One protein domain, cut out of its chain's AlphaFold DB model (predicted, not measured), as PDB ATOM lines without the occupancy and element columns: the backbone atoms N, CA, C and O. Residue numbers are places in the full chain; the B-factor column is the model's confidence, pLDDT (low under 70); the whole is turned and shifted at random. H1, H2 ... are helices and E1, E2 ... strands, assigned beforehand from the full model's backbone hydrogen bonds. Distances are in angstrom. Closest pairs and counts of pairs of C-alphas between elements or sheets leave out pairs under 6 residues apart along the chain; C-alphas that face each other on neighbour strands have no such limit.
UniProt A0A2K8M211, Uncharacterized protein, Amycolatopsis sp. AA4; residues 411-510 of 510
ATOM      1  N   SER A 411     276.014 267.122 412.819       96.69
ATOM      2  CA  SER A 411     276.634 268.228 413.549       96.69
ATOM      3  C   SER A 411     277.004 269.362 412.598       96.69
ATOM      4  O   SER A 411     277.358 269.115 411.445       96.69
ATOM      5  N   LEU A 412     276.957 270.594 413.097       95.38
ATOM      6  CA  LEU A 412     277.371 271.806 412.392       95.38
ATOM      7  C   LEU A 412     278.172 272.727 413.326       95.38
ATOM      8  O   LEU A 412     277.937 272.699 414.539       95.38
ATOM      9  N   PRO A 413     279.104 273.543 412.803       94.12
ATOM     10  CA  PRO A 413     279.703 274.631 413.567       94.12
ATOM     11  C   PRO A 413     278.618 275.562 414.122       94.12
ATOM     12  O   PRO A 413     277.618 275.843 413.463       94.12
ATOM     13  N   GLN A 414     278.809 276.069 415.337       90.56
ATOM     14  CA  GLN A 414     277.883 277.037 415.928       90.56
ATOM     15  C   GLN A 414     277.850 278.360 415.143       90.56
ATOM     16  O   GLN A 414     276.824 279.038 415.135       90.56
ATOM     17  N   GLU A 415     278.954 278.730 414.496       88.31
ATOM     18  CA  GLU A 415     279.064 279.944 413.682       88.31
ATOM     19  C   GLU A 415     278.146 279.921 412.449       88.31
ATOM     20  O   GLU A 415     277.461 280.915 412.212       88.31
ATOM     21  N   ASP A 416     277.996 278.777 411.766       87.50
ATOM     22  CA  ASP A 416     277.019 278.589 410.679       87.50
ATOM     23  C   ASP A 416     275.592 278.964 411.120       87.50
ATOM     24  O   ASP A 416     274.841 279.590 410.369       87.50
ATOM     25  N   PHE A 417     275.224 278.609 412.357       83.06
ATOM     26  CA  PHE A 417     273.912 278.904 412.940       83.06
ATOM     27  C   PHE A 417     273.772 280.351 413.446       83.06
ATOM     28  O   PHE A 417     272.655 280.850 413.562       83.06
ATOM     29  N   GLN A 418     274.881 281.045 413.721       74.19
ATOM     30  CA  GLN A 418     274.879 282.446 414.167       74.19
ATOM     31  C   GLN A 418     275.004 283.466 413.034       74.19
ATOM     32  O   GLN A 418     274.710 284.636 413.266       74.19
ATOM     33  N   ALA A 419     275.433 283.055 411.839       66.62
ATOM     34  CA  ALA A 419     275.430 283.922 410.671       66.62
ATOM     35  C   ALA A 419     274.007 284.437 410.383       66.62
ATOM     36  O   ALA A 419     273.087 283.631 410.220       66.62
ATOM     37  N   ASP A 420     273.845 285.765 410.307       64.62
ATOM     38  CA  ASP A 420     272.631 286.410 409.789       64.62
ATOM     39  C   ASP A 420     272.244 285.782 408.441       64.62
ATOM     40  O   ASP A 420     273.128 285.334 407.713       64.62
ATOM     41  N   HIS A 421     270.943 285.760 408.118       62.34
ATOM     42  CA  HIS A 421     270.322 285.039 406.991       62.34
ATOM     43  C   HIS A 421     270.861 285.406 405.584       62.34
ATOM     44  O   HIS A 421     270.147 285.971 404.758       62.34
ATOM     45  N   SER A 422     272.119 285.081 405.296       66.06
ATOM     46  CA  SER A 422     272.717 285.110 403.968       66.06
ATOM     47  C   SER A 422     272.347 283.837 403.214       66.06
ATOM     48  O   SER A 422     272.213 282.766 403.804       66.06
ATOM     49  N   ASP A 423     272.217 283.923 401.892       69.62
ATOM     50  CA  ASP A 423     271.828 282.761 401.085       69.62
ATOM     51  C   ASP A 423     272.875 281.622 401.125       69.62
ATOM     52  O   ASP A 423     272.546 280.462 400.874       69.62
ATOM     53  N   ASP A 424     274.115 281.911 401.535       79.62
ATOM     54  CA  ASP A 424     275.254 280.982 401.594       79.62
ATOM     55  C   ASP A 424     275.293 280.051 402.832       79.62
ATOM     56  O   ASP A 424     276.304 279.384 403.067       79.62
ATOM     57  N   ARG A 425     274.220 279.945 403.641       81.69
ATOM     58  CA  ARG A 425     274.215 279.006 404.792       81.69
ATOM     59  C   ARG A 425     274.443 277.555 404.355       81.69
ATOM     60  O   ARG A 425     273.879 277.096 403.357       81.69
ATOM     61  N   SER A 426     275.190 276.800 405.163       90.06
ATOM     62  CA  SER A 426     275.425 275.373 404.927       90.06
ATOM     63  C   SER A 426     274.109 274.568 404.937       90.06
ATOM     64  O   SER A 426     273.166 274.929 405.650       90.06
ATOM     65  N   PRO A 427     274.005 273.447 404.189       91.62
ATOM     66  CA  PRO A 427     272.778 272.643 404.156       91.62
ATOM     67  C   PRO A 427     272.319 272.167 405.542       91.62
ATOM     68  O   PRO A 427     271.122 272.110 405.803       91.62
ATOM     69  N   ALA A 428     273.261 271.886 406.449       92.88
ATOM     70  CA  ALA A 428     272.964 271.511 407.829       92.88
ATOM     71  C   ALA A 428     272.319 272.660 408.625       92.88
ATOM     72  O   ALA A 428     271.380 272.416 409.378       92.88
ATOM     73  N   ALA A 429     272.774 273.906 408.441       91.94
ATOM     74  CA  ALA A 429     272.163 275.071 409.081       91.94
ATOM     75  C   ALA A 429     270.724 275.297 408.595       91.94
ATOM     76  O   ALA A 429     269.842 275.523 409.417       91.94
ATOM     77  N   ARG A 430     270.462 275.124 407.290       91.44
ATOM     78  CA  ARG A 430     269.103 275.221 406.726       91.44
ATOM     79  C   ARG A 430     268.149 274.179 407.323       91.44
ATOM     80  O   ARG A 430     267.056 274.538 407.734       91.44
ATOM     81  N   VAL A 431     268.589 272.926 407.489       93.62
ATOM     82  CA  VAL A 431     267.785 271.886 408.173       93.62
ATOM     83  C   VAL A 431     267.479 272.267 409.628       93.62
ATOM     84  O   VAL A 431     266.396 271.973 410.127       93.62
ATOM     85  N   VAL A 432     268.403 272.934 410.327       93.19
ATOM     86  CA  VAL A 432     268.142 273.447 411.682       93.19
ATOM     87  C   VAL A 432     267.124 274.590 411.656       93.19
ATOM     88  O   VAL A 432     266.205 274.583 412.473       93.19
ATOM     89  N   ASP A 433     267.232 275.526 410.711       90.62
ATOM     90  CA  ASP A 433     266.245 276.597 410.526       90.62
ATOM     91  C   ASP A 433     264.842 276.027 410.247       90.62
ATOM     92  O   ASP A 433     263.872 276.460 410.870       90.62
ATOM     93  N   ASP A 434     264.735 275.014 409.380       92.50
ATOM     94  CA  ASP A 434     263.476 274.325 409.062       92.50
ATOM     95  C   ASP A 434     262.846 273.686 410.315       92.50
ATOM     96  O   ASP A 434     261.642 273.821 410.546       92.50
ATOM     97  N   LEU A 435     263.652 273.042 411.174       94.12
ATOM     98  CA  LEU A 435     263.195 272.485 412.458       94.12
ATOM     99  C   LEU A 435     262.653 273.573 413.402       94.12
ATOM    100  O   LEU A 435     261.652 273.345 414.082       94.12
ATOM    101  N   PHE A 436     263.277 274.755 413.436       91.06
ATOM    102  CA  PHE A 436     262.817 275.891 414.247       91.06
ATOM    103  C   PHE A 436     261.576 276.598 413.683       91.06
ATOM    104  O   PHE A 436     260.848 277.238 414.444       91.06
ATOM    105  N   GLN A 437     261.309 276.468 412.381       91.81
ATOM    106  CA  GLN A 437     260.084 276.959 411.742       91.81
ATOM    107  C   GLN A 437     258.878 276.026 411.953       91.81
ATOM    108  O   GLN A 437     257.735 276.452 411.762       91.81
ATOM    109  N   GLN A 438     259.092 274.770 412.367       93.19
ATOM    110  CA  GLN A 438     257.994 273.842 412.646       93.19
ATOM    111  C   GLN A 438     257.130 274.281 413.838       93.19
ATOM    112  O   GLN A 438     257.582 274.903 414.801       93.19
ATOM    113  N   THR A 439     255.862 273.856 413.822       92.44
ATOM    114  CA  THR A 439     255.019 273.924 415.022       92.44
ATOM    115  C   THR A 439     255.493 272.889 416.035       92.44
ATOM    116  O   THR A 439     255.559 271.691 415.736       92.44
ATOM    117  N   TRP A 440     255.782 273.371 417.240       92.81
ATOM    118  CA  TRP A 440     256.253 272.583 418.366       92.81
ATOM    119  C   TRP A 440     255.282 272.660 419.544       92.81
ATOM    120  O   TRP A 440     254.534 273.624 419.705       92.81
ATOM    121  N   PHE A 441     255.293 271.618 420.370       94.19
ATOM    122  CA  PHE A 441     254.364 271.432 421.486       94.19
ATOM    123  C   PHE A 441     255.061 271.478 422.843       94.19
ATOM    124  O   PHE A 441     254.477 271.944 423.818       94.19
ATOM    125  N   GLY A 442     256.321 271.048 422.904       93.69
ATOM    126  CA  GLY A 442     257.153 271.165 424.091       93.69
ATOM    127  C   GLY A 442     258.613 271.480 423.799       93.69
ATOM    128  O   GLY A 442     259.120 271.259 422.702       93.69
ATOM    129  N   VAL A 443     259.274 271.997 424.826       95.75
ATOM    130  CA  VAL A 443     260.706 272.274 424.892       95.75
ATOM    131  C   VAL A 443     261.211 271.854 426.268       95.75
ATOM    132  O   VAL A 443     260.496 271.968 427.270       95.75
ATOM    133  N   GLY A 444     262.453 271.393 426.339       95.25
ATOM    134  CA  GLY A 444     263.098 271.172 427.623       95.25
ATOM    135  C   GLY A 444     264.613 271.250 427.574       95.25
ATOM    136  O   GLY A 444     265.238 271.189 426.516       95.25
ATOM    137  N   GLU A 445     265.191 271.407 428.757       96.31
ATOM    138  CA  GLU A 445     266.630 271.465 428.995       96.31
ATOM    139  C   GLU A 445     266.986 270.414 430.043       96.31
ATOM    140  O   GLU A 445     266.299 270.314 431.063       96.31
ATOM    141  N   MET A 446     268.034 269.629 429.791       97.38
ATOM    142  CA  MET A 446     268.549 268.625 430.717       97.38
ATOM    143  C   MET A 446     270.025 268.885 431.020       97.38
ATOM    144  O   MET A 446     270.818 269.130 430.108       97.38
ATOM    145  N   THR A 447     270.405 268.799 432.292       96.88
ATOM    146  CA  THR A 447     271.792 268.946 432.757       96.88
ATOM    147  C   THR A 447     272.172 267.820 433.712       96.88
ATOM    148  O   THR A 447     271.318 267.151 434.304       96.88
ATOM    149  N   VAL A 448     273.477 267.596 433.847       97.19
ATOM    150  CA  VAL A 448     274.055 266.655 434.807       97.19
ATOM    151  C   VAL A 448     275.015 267.414 435.705       97.19
ATOM    152  O   VAL A 448     275.887 268.125 435.212       97.19
ATOM    153  N   VAL A 449     274.881 267.241 437.015       95.56
ATOM    154  CA  VAL A 449     275.785 267.802 438.019       95.56
ATOM    155  C   VAL A 449     276.417 266.656 438.800       95.56
ATOM    156  O   VAL A 449     275.723 265.763 439.282       95.56
ATOM    157  N   VAL A 450     277.737 266.687 438.954       95.38
ATOM    158  CA  VAL A 450     278.495 265.759 439.799       95.38
ATOM    159  C   VAL A 450     279.157 266.556 440.918       95.38
ATOM    160  O   VAL A 450     279.760 267.609 440.692       95.38
ATOM    161  N   ARG A 451     279.037 266.062 442.150       90.69
ATOM    162  CA  ARG A 451     279.735 266.614 443.312       90.69
ATOM    163  C   ARG A 451     281.081 265.908 443.452       90.69
ATOM    164  O   ARG A 451     281.119 264.705 443.684       90.69
ATOM    165  N   GLU A 452     282.184 266.648 443.356       82.50
ATOM    166  CA  GLU A 452     283.508 266.084 443.641       82.50
ATOM    167  C   GLU A 452     283.644 265.815 445.156       82.50
ATOM    168  O   GLU A 452     283.514 266.748 445.949       82.50
ATOM    169  N   PRO A 453     283.966 264.587 445.611       70.62
ATOM    170  CA  PRO A 453     284.217 264.338 447.037       70.62
ATOM    171  C   PRO A 453     285.520 264.990 447.526       70.62
ATOM    172  O   PRO A 453     285.654 265.332 448.698       70.62
ATOM    173  N   ALA A 454     286.493 265.146 446.622       73.06
ATOM    174  CA  ALA A 454     287.840 265.630 446.924       73.06
ATOM    175  C   ALA A 454     287.993 267.160 446.843       73.06
ATOM    176  O   ALA A 454     289.013 267.694 447.284       73.06
ATOM    177  N   ARG A 455     287.011 267.876 446.278       70.44
ATOM    178  CA  ARG A 455     287.031 269.338 446.154       70.44
ATOM    179  C   ARG A 455     285.670 269.923 446.520       70.44
ATOM    180  O   ARG A 455     284.662 269.423 446.036       70.44
ATOM    181  N   PRO A 456     285.605 271.012 447.306       70.88
ATOM    182  CA  PRO A 456     284.356 271.731 447.530       70.88
ATOM    183  C   PRO A 456     283.916 272.415 446.225       70.88
ATOM    184  O   PRO A 456     284.288 273.552 445.943       70.88
ATOM    185  N   GLY A 457     283.144 271.692 445.416       79.44
ATOM    186  CA  GLY A 457     282.696 272.121 444.098       79.44
ATOM    187  C   GLY A 457     281.584 271.232 443.542       79.44
ATOM    188  O   GLY A 457     281.366 270.104 443.986       79.44
ATOM    189  N   ARG A 458     280.868 271.780 442.562       87.25
ATOM    190  CA  ARG A 458     279.923 271.070 441.699       87.25
ATOM    191  C   ARG A 458     280.421 271.243 440.272       87.25
ATOM    192  O   ARG A 458     280.625 272.378 439.847       87.25
ATOM    193  N   ALA A 459     280.635 270.139 439.572       91.12
ATOM    194  CA  ALA A 459     280.933 270.139 438.150       91.12
ATOM    195  C   ALA A 459     279.616 269.910 437.393       91.12
ATOM    196  O   ALA A 459     278.833 269.049 437.787       91.12
ATOM    197  N   GLU A 460     279.342 270.696 436.354       92.50
ATOM    198  CA  GLU A 460     278.084 270.668 435.597       92.50
ATOM    199  C   GLU A 460     278.374 270.449 434.107       92.50
ATOM    200  O   GLU A 460     279.291 271.059 433.554       92.50
ATOM    201  N   ALA A 461     277.599 269.573 433.469       91.94
ATOM    202  CA  ALA A 461     277.674 269.253 432.048       91.94
ATOM    203  C   ALA A 461     276.299 269.366 431.380       91.94
ATOM    204  O   ALA A 461     275.260 269.046 431.966       91.94
ATOM    205  N   GLY A 462     276.324 269.791 430.118       88.38
ATOM    206  CA  GLY A 462     275.150 270.153 429.329       88.38
ATOM    207  C   GLY A 462     275.155 271.648 428.970       88.38
ATOM    208  O   GLY A 462     276.198 272.299 429.068       88.38
ATOM    209  N   PRO A 463     274.007 272.209 428.556       92.44
ATOM    210  CA  PRO A 463     272.708 271.546 428.452       92.44
ATOM    211  C   PRO A 463     272.577 270.595 427.253       92.44
ATOM    212  O   PRO A 463     273.092 270.864 426.168       92.44
ATOM    213  N   LEU A 464     271.808 269.522 427.447       96.69
ATOM    214  CA  LEU A 464     271.161 268.759 426.379       96.69
ATOM    215  C   LEU A 464     269.717 269.264 426.259       96.69
ATOM    216  O   LEU A 464     268.891 269.019 427.141       96.69
ATOM    217  N   SER A 465     269.415 270.007 425.200       96.81
ATOM    218  CA  SER A 465     268.082 270.573 424.954       96.81
ATOM    219  C   SER A 465     267.253 269.662 424.048       96.81
ATOM    220  O   SER A 465     267.810 268.884 423.279       96.81
ATOM    221  N   TYR A 466     265.924 269.769 424.084       97.31
ATOM    222  CA  TYR A 466     265.045 269.088 423.128       97.31
ATOM    223  C   TYR A 466     263.834 269.934 422.728       97.31
ATOM    224  O   TYR A 466     263.412 270.821 423.474       97.31
ATOM    225  N   LEU A 467     263.263 269.616 421.563       97.06
ATOM    226  CA  LEU A 467     261.995 270.143 421.061       97.06
ATOM    227  C   LEU A 467     261.079 268.997 420.642       97.06
ATOM    228  O   LEU A 467     261.495 268.100 419.913       97.06
ATOM    229  N   ASP A 468     259.830 269.056 421.089       97.31
ATOM    230  CA  ASP A 468     258.751 268.150 420.709       97.31
ATOM    231  C   ASP A 468     258.007 268.759 419.510       97.31
ATOM    232  O   ASP A 468     257.087 269.563 419.686       97.31
ATOM    233  N   LEU A 469     258.430 268.420 418.290       96.25
ATOM    234  CA  LEU A 469     257.842 268.921 417.041       96.25
ATOM    235  C   LEU A 469     256.668 268.047 416.571       96.25
ATOM    236  O   LEU A 469     256.424 266.954 417.091       96.25
ATOM    237  N   THR A 470     255.972 268.499 415.526       94.31
ATOM    238  CA  THR A 470     254.937 267.705 414.834       94.31
ATOM    239  C   THR A 470     255.505 266.416 414.232       94.31
ATOM    240  O   THR A 470     254.884 265.353 414.334       94.31
ATOM    241  N   ASP A 471     256.724 266.455 413.694       94.50
ATOM    242  CA  ASP A 471     257.373 265.269 413.121       94.50
ATOM    243  C   ASP A 471     258.043 264.364 414.170       94.50
ATOM    244  O   ASP A 471     258.293 263.188 413.902       94.50
ATOM    245  N   GLY A 472     258.213 264.848 415.402       97.50
ATOM    246  CA  GLY A 472     258.722 264.091 416.545       97.50
ATOM    247  C   GLY A 472     259.656 264.916 417.428       97.50
ATOM    248  O   GLY A 472     259.887 266.100 417.188       97.50
ATOM    249  N   ARG A 473     260.219 264.285 418.461       98.31
ATOM    250  CA  ARG A 473     261.244 264.897 419.305       98.31
ATOM    251  C   ARG A 473     262.579 264.964 418.570       98.31
ATOM    252  O   ARG A 473     263.064 263.946 418.071       98.31
ATOM    253  N   VAL A 474     263.203 266.133 418.590       98.31
ATOM    254  CA  VAL A 474     264.606 266.364 418.223       98.31
ATOM    255  C   VAL A 474     265.363 266.873 419.449       98.31
ATOM    256  O   VAL A 474     264.787 267.563 420.289       98.31
ATOM    257  N   ALA A 475     266.641 266.524 419.577       98.00
ATOM    258  CA  ALA A 475     267.511 266.988 420.650       98.00
ATOM    259  C   ALA A 475     268.766 267.688 420.117       98.00
ATOM    260  O   ALA A 475     269.236 267.398 419.018       98.00
ATOM    261  N   PHE A 476     269.291 268.609 420.920       97.06
ATOM    262  CA  PHE A 476     270.405 269.492 420.598       97.06
ATOM    263  C   PHE A 476     271.440 269.456 421.719       97.06
ATOM    264  O   PHE A 476     271.135 269.743 422.877       97.06
ATOM    265  N   GLU A 477     272.679 269.145 421.362       95.75
ATOM    266  CA  GLU A 477     273.841 269.180 422.248       95.75
ATOM    267  C   GLU A 477     274.834 270.221 421.726       95.75
ATOM    268  O   GLU A 477     275.146 270.229 420.533       95.75
ATOM    269  N   VAL A 478     275.364 271.077 422.604       93.06
ATOM    270  CA  VAL A 478     276.506 271.944 422.274       93.06
ATOM    271  C   VAL A 478     277.765 271.340 422.865       93.06
ATOM    272  O   VAL A 478     277.846 271.134 424.074       93.06
ATOM    273  N   SER A 479     278.759 271.088 422.022       92.31
ATOM    274  CA  SER A 479     280.046 270.522 422.428       92.31
ATOM    275  C   SER A 479     281.221 271.306 421.838       92.31
ATOM    276  O   SER A 479     281.046 272.147 420.957       92.31
ATOM    277  N   GLY A 480     282.431 271.044 422.338       91.25
ATOM    278  CA  GLY A 480     283.659 271.727 421.918       91.25
ATOM    279  C   GLY A 480     284.022 272.961 422.764       91.25
ATOM    280  O   GLY A 480     283.206 273.451 423.548       91.25
ATOM    281  N   PRO A 481     285.272 273.447 422.658       90.69
ATOM    282  CA  PRO A 481     285.751 274.615 423.393       90.69
ATOM    283  C   PRO A 481     285.166 275.921 422.835       90.69
ATOM    284  O   PRO A 481     284.739 275.990 421.685       90.69
ATOM    285  N   GLU A 482     285.201 276.993 423.632       87.25
ATOM    286  CA  GLU A 482     284.843 278.339 423.165       87.25
ATOM    287  C   GLU A 482     285.659 278.720 421.912       87.25
ATOM    288  O   GLU A 482     286.873 278.531 421.867       87.25
ATOM    289  N   GLY A 483     284.974 279.212 420.874       88.19
ATOM    290  CA  GLY A 483     285.573 279.510 419.566       88.19
ATOM    291  C   GLY A 483     285.693 278.323 418.598       88.19
ATOM    292  O   GLY A 483     286.038 278.545 417.447       88.19
ATOM    293  N   ASN A 484     285.386 277.089 419.013       92.50
ATOM    294  CA  ASN A 484     285.222 275.939 418.112       92.50
ATOM    295  C   ASN A 484     284.118 275.005 418.638       92.50
ATOM    296  O   ASN A 484     284.365 273.856 419.017       92.50
ATOM    297  N   ARG A 485     282.903 275.555 418.748       93.50
ATOM    298  CA  ARG A 485     281.727 274.848 419.264       93.50
ATOM    299  C   ARG A 485     280.905 274.265 418.126       93.50
ATOM    300  O   ARG A 485     280.703 274.923 417.107       93.50
ATOM    301  N   TYR A 486     280.382 273.067 418.347       95.19
ATOM    302  CA  TYR A 486     279.510 272.357 417.423       95.19
ATOM    303  C   TYR A 486     278.143 272.145 418.055       95.19
ATOM    304  O   TYR A 486     278.036 271.724 419.209       95.19
ATOM    305  N   ILE A 487     277.101 272.384 417.267       95.62
ATOM    306  CA  ILE A 487     275.748 271.925 417.559       95.62
ATOM    307  C   ILE A 487     275.648 270.508 417.009       95.62
ATOM    308  O   ILE A 487     276.001 270.278 415.855       95.62
ATOM    309  N   THR A 488     275.168 269.563 417.806       97.06
ATOM    310  CA  THR A 488     274.802 268.222 417.339       97.06
ATOM    311  C   THR A 488     273.301 268.046 417.471       97.06
ATOM    312  O   THR A 488     272.750 268.208 418.558       97.06
ATOM    313  N   VAL A 489     272.659 267.724 416.351       98.00
ATOM    314  CA  VAL A 489     271.225 267.480 416.215       98.00
ATOM    315  C   VAL A 489     271.002 265.972 416.209       98.00
ATOM    316  O   VAL A 489     271.665 265.239 415.474       98.00
ATOM    317  N   LEU A 490     270.093 265.502 417.057       98.06
ATOM    318  CA  LEU A 490     269.864 264.087 417.345       98.06
ATOM    319  C   LEU A 490     268.365 263.762 417.260       98.06
ATOM    320  O   LEU A 490     267.553 264.575 417.712       98.06
ATOM    321  N   PRO A 491     267.961 262.577 416.769       98.19
ATOM    322  CA  PRO A 491     266.600 262.102 416.981       98.19
ATOM    323  C   PRO A 491     266.365 261.921 418.489       98.19
ATOM    324  O   PRO A 491     267.218 261.410 419.213       98.19
ATOM    325  N   GLY A 492     265.211 262.356 418.985       97.69
ATOM    326  CA  GLY A 492     264.875 262.347 420.410       97.69
ATOM    327  C   GLY A 492     264.451 260.988 420.957       97.69
ATOM    328  O   GLY A 492     263.434 260.917 421.640       97.69
ATOM    329  N   GLU A 493     265.171 259.920 420.618       98.12
ATOM    330  CA  GLU A 493     264.896 258.569 421.111       98.12
ATOM    331  C   GLU A 493     265.344 258.421 422.573       98.12
ATOM    332  O   GLU A 493     266.458 258.810 422.929       98.12
ATOM    333  N   ASP A 494     264.498 257.836 423.426       98.00
ATOM    334  CA  ASP A 494     264.751 257.733 424.871       98.00
ATOM    335  C   ASP A 494     266.076 257.014 425.211       98.00
ATOM    336  O   ASP A 494     266.749 257.369 426.184       98.00
ATOM    337  N   SER A 495     266.474 256.031 424.397       97.56
ATOM    338  CA  SER A 495     267.764 255.331 424.480       97.56
ATOM    339  C   SER A 495     268.936 256.303 424.274       97.56
ATOM    340  O   SER A 495     269.769 256.477 425.162       97.56
ATOM    341  N   LEU A 496     268.937 257.028 423.155       97.56
ATOM    342  CA  LEU A 496     269.973 257.981 422.769       97.56
ATOM    343  C   LEU A 496     270.067 259.164 423.744       97.56
ATOM    344  O   LEU A 496     271.169 259.609 424.065       97.56
ATOM    345  N   LEU A 497     268.935 259.648 424.268       98.25
ATOM    346  CA  LEU A 497     268.915 260.668 425.324       98.25
ATOM    347  C   LEU A 497     269.531 260.143 426.632       98.25
ATOM    348  O   LEU A 497     270.303 260.852 427.282       98.25
ATOM    349  N   THR A 498     269.236 258.892 427.001       98.31
ATOM    350  CA  THR A 498     269.809 258.229 428.185       98.31
ATOM    351  C   THR A 498     271.322 258.056 428.055       98.31
ATOM    352  O   THR A 498     272.064 258.371 428.992       98.31
ATOM    353  N   ASP A 499     271.793 257.616 426.889       97.88
ATOM    354  CA  ASP A 499     273.215 257.441 426.592       97.88
ATOM    355  C   ASP A 499     273.954 258.784 426.598       97.88
ATOM    356  O   ASP A 499     275.032 258.895 427.184       97.88
ATOM    357  N   LYS A 500     273.353 259.840 426.036       97.69
ATOM    358  CA  LYS A 500     273.922 261.197 426.046       97.69
ATOM    359  C   LYS A 500     274.053 261.772 427.453       97.69
ATOM    360  O   LYS A 500     275.121 262.266 427.803       97.69
ATOM    361  N   LEU A 501     273.030 261.650 428.301       97.88
ATOM    362  CA  LEU A 501     273.122 262.059 429.711       97.88
ATOM    363  C   LEU A 501     274.167 261.243 430.489       97.88
ATOM    364  O   LEU A 501     274.852 261.774 431.363       97.88
ATOM    365  N   THR A 502     274.322 259.960 430.160       97.50
ATOM    366  CA  THR A 502     275.358 259.104 430.757       97.50
ATOM    367  C   THR A 502     276.758 259.545 430.317       97.50
ATOM    368  O   THR A 502     277.639 259.701 431.161       97.50
ATOM    369  N   ALA A 503     276.949 259.863 429.035       96.38
ATOM    370  CA  ALA A 503     278.202 260.398 428.508       96.38
ATOM    371  C   ALA A 503     278.563 261.771 429.109       96.38
ATOM    372  O   ALA A 503     279.731 262.007 429.420       96.38
ATOM    373  N   LEU A 504     277.577 262.651 429.340       95.62
ATOM    374  CA  LEU A 504     277.786 263.930 430.034       95.62
ATOM    375  C   LEU A 504     278.281 263.718 431.474       95.62
ATOM    376  O   LEU A 504     279.255 264.357 431.871       95.62
ATOM    377  N   ARG A 505     277.696 262.775 432.234       96.19
ATOM    378  CA  ARG A 505     278.218 262.379 433.559       96.19
ATOM    379  C   ARG A 505     279.666 261.889 433.466       96.19
ATOM    380  O   ARG A 505     280.516 262.320 434.239       96.19
ATOM    381  N   ASP A 506     279.952 260.992 432.526       95.00
ATOM    382  CA  ASP A 506     281.264 260.342 432.401       95.00
ATOM    383  C   ASP A 506     282.361 261.282 431.865       95.00
ATOM    384  O   ASP A 506     283.554 260.974 431.955       95.00
ATOM    385  N   GLY A 507     281.970 262.443 431.330       93.00
ATOM    386  CA  GLY A 507     282.856 263.571 431.049       93.00
ATOM    387  C   GLY A 507     283.245 264.378 432.294       93.00
ATOM    388  O   GLY A 507     284.343 264.924 432.324       93.00
ATOM    389  N   LEU A 508     282.390 264.419 433.325       91.00
ATOM    390  CA  LEU A 508     282.641 265.119 434.597       91.00
ATOM    391  C   LEU A 508     283.465 264.301 435.604       91.00
ATOM    392  O   LEU A 508     284.022 264.862 436.540       91.00
ATOM    393  N   ALA A 509     283.523 262.980 435.437       81.00
ATOM    394  CA  ALA A 509     284.204 262.063 436.355       81.00
ATOM    395  C   ALA A 509     285.708 261.854 436.044       81.00
ATOM    396  O   ALA A 509     286.287 260.861 436.494       81.00
ATOM    397  N   ARG A 510     286.323 262.737 435.242       73.56
ATOM    398  CA  ARG A 510     287.706 262.638 434.735       73.56
ATOM    399  C   ARG A 510     288.597 263.755 435.274       73.56
ATOM    400  O   ARG A 510     289.747 263.428 435.633       73.56
TER     401      ARG A 510
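Overview. This is residues 411 to 510 of the 510 residues of an uncharacterized protein of Amycolatopsis sp. AA4 (UniProt A0A2K8M211). A strongly twisted sheet of five strands has the long hairpin E2 and E3 as its longest part, with H3 packed on one face, mostly over these two strands. H2 packs on the other face by E1, E5 and the Leu 469 end of E3, and short H1 grazes the sheet by E1 and E5. The printed part has 100 residues, with three named helices and five named strands along the chain as E1, H1, H2, E2, E3, E4, E5, H3, and the sheet order is E1, E5, E4, E3, E2, all antiparallel. The class is mixed, helices and strands. The whole is only just loose, close to compact, with a radius of gyration of the C-alphas of 15.5 A, and only just elongated, spanning 51 by 30 by 17 A.

Along the chain. E1, residues 411 to 413, begins at C-alpha 411 (276.634, 268.228, 413.549) and is 7.1 A long. H1 is residues 414 to 418, 6.4 A, and H2 is residues 427 to 437, 15.4 A. E2, residues 440 to 451, is 34.8 A long from C-alpha 440 (256.253, 272.583, 418.366). E3, residues 458 to 469, is 33.2 A; E4, residues 473 to 479, is 19.9 A; E5, residues 486 to 491, is 16.5 A. H3, residues 494 to 508, is 21.7 A and ends at C-alpha 508 (282.641, 265.119, 434.597).

Arrangement. E1 and E5 are antiparallel at 157 degrees, with N 412 and O 487 within hydrogen-bond range at 2.9 A. H1 only grazes the sheet; it is close to H2 but not clearly touching, the closest C-alphas being those of Phe 417 and Ala 429, 5.7 A apart. H2 is on the sheet at a height of 8.4 A, and its closest C-alpha pair with E1 is Leu 412 and Ala 428, 6.4 A. E2, E3, E4 and E5 form a meander, each strand the antiparallel neighbour of the one before, and each successive pair is a hairpin. N 461 and O 448 are 2.8 A apart between E2 and E3, N 476 and O 465 2.8 A between E3 and E4, and N 488 and O 477 2.8 A between E4 and E5. H3 is on the sheet, and with H2 on the opposite face it makes three layers, helices on both faces of a sheet. Its closest C-alphas to E3 are Leu 504 and Ala 461, 5.7 A, and to E2 Arg 505 and Val 448, 6.1 A. H2 and H3 are apart. Each O i to N i+4 pair is within hydrogen-bond range in H1, H2 and H3.

Size, cuts and confidence. The C-alphas farthest apart are those of Asp 423 and Ala 454, 51.5 A. The printed part has no cut and no long link. Mean pLDDT of the printed part is 90.9; residues 419 to 423 are under 70.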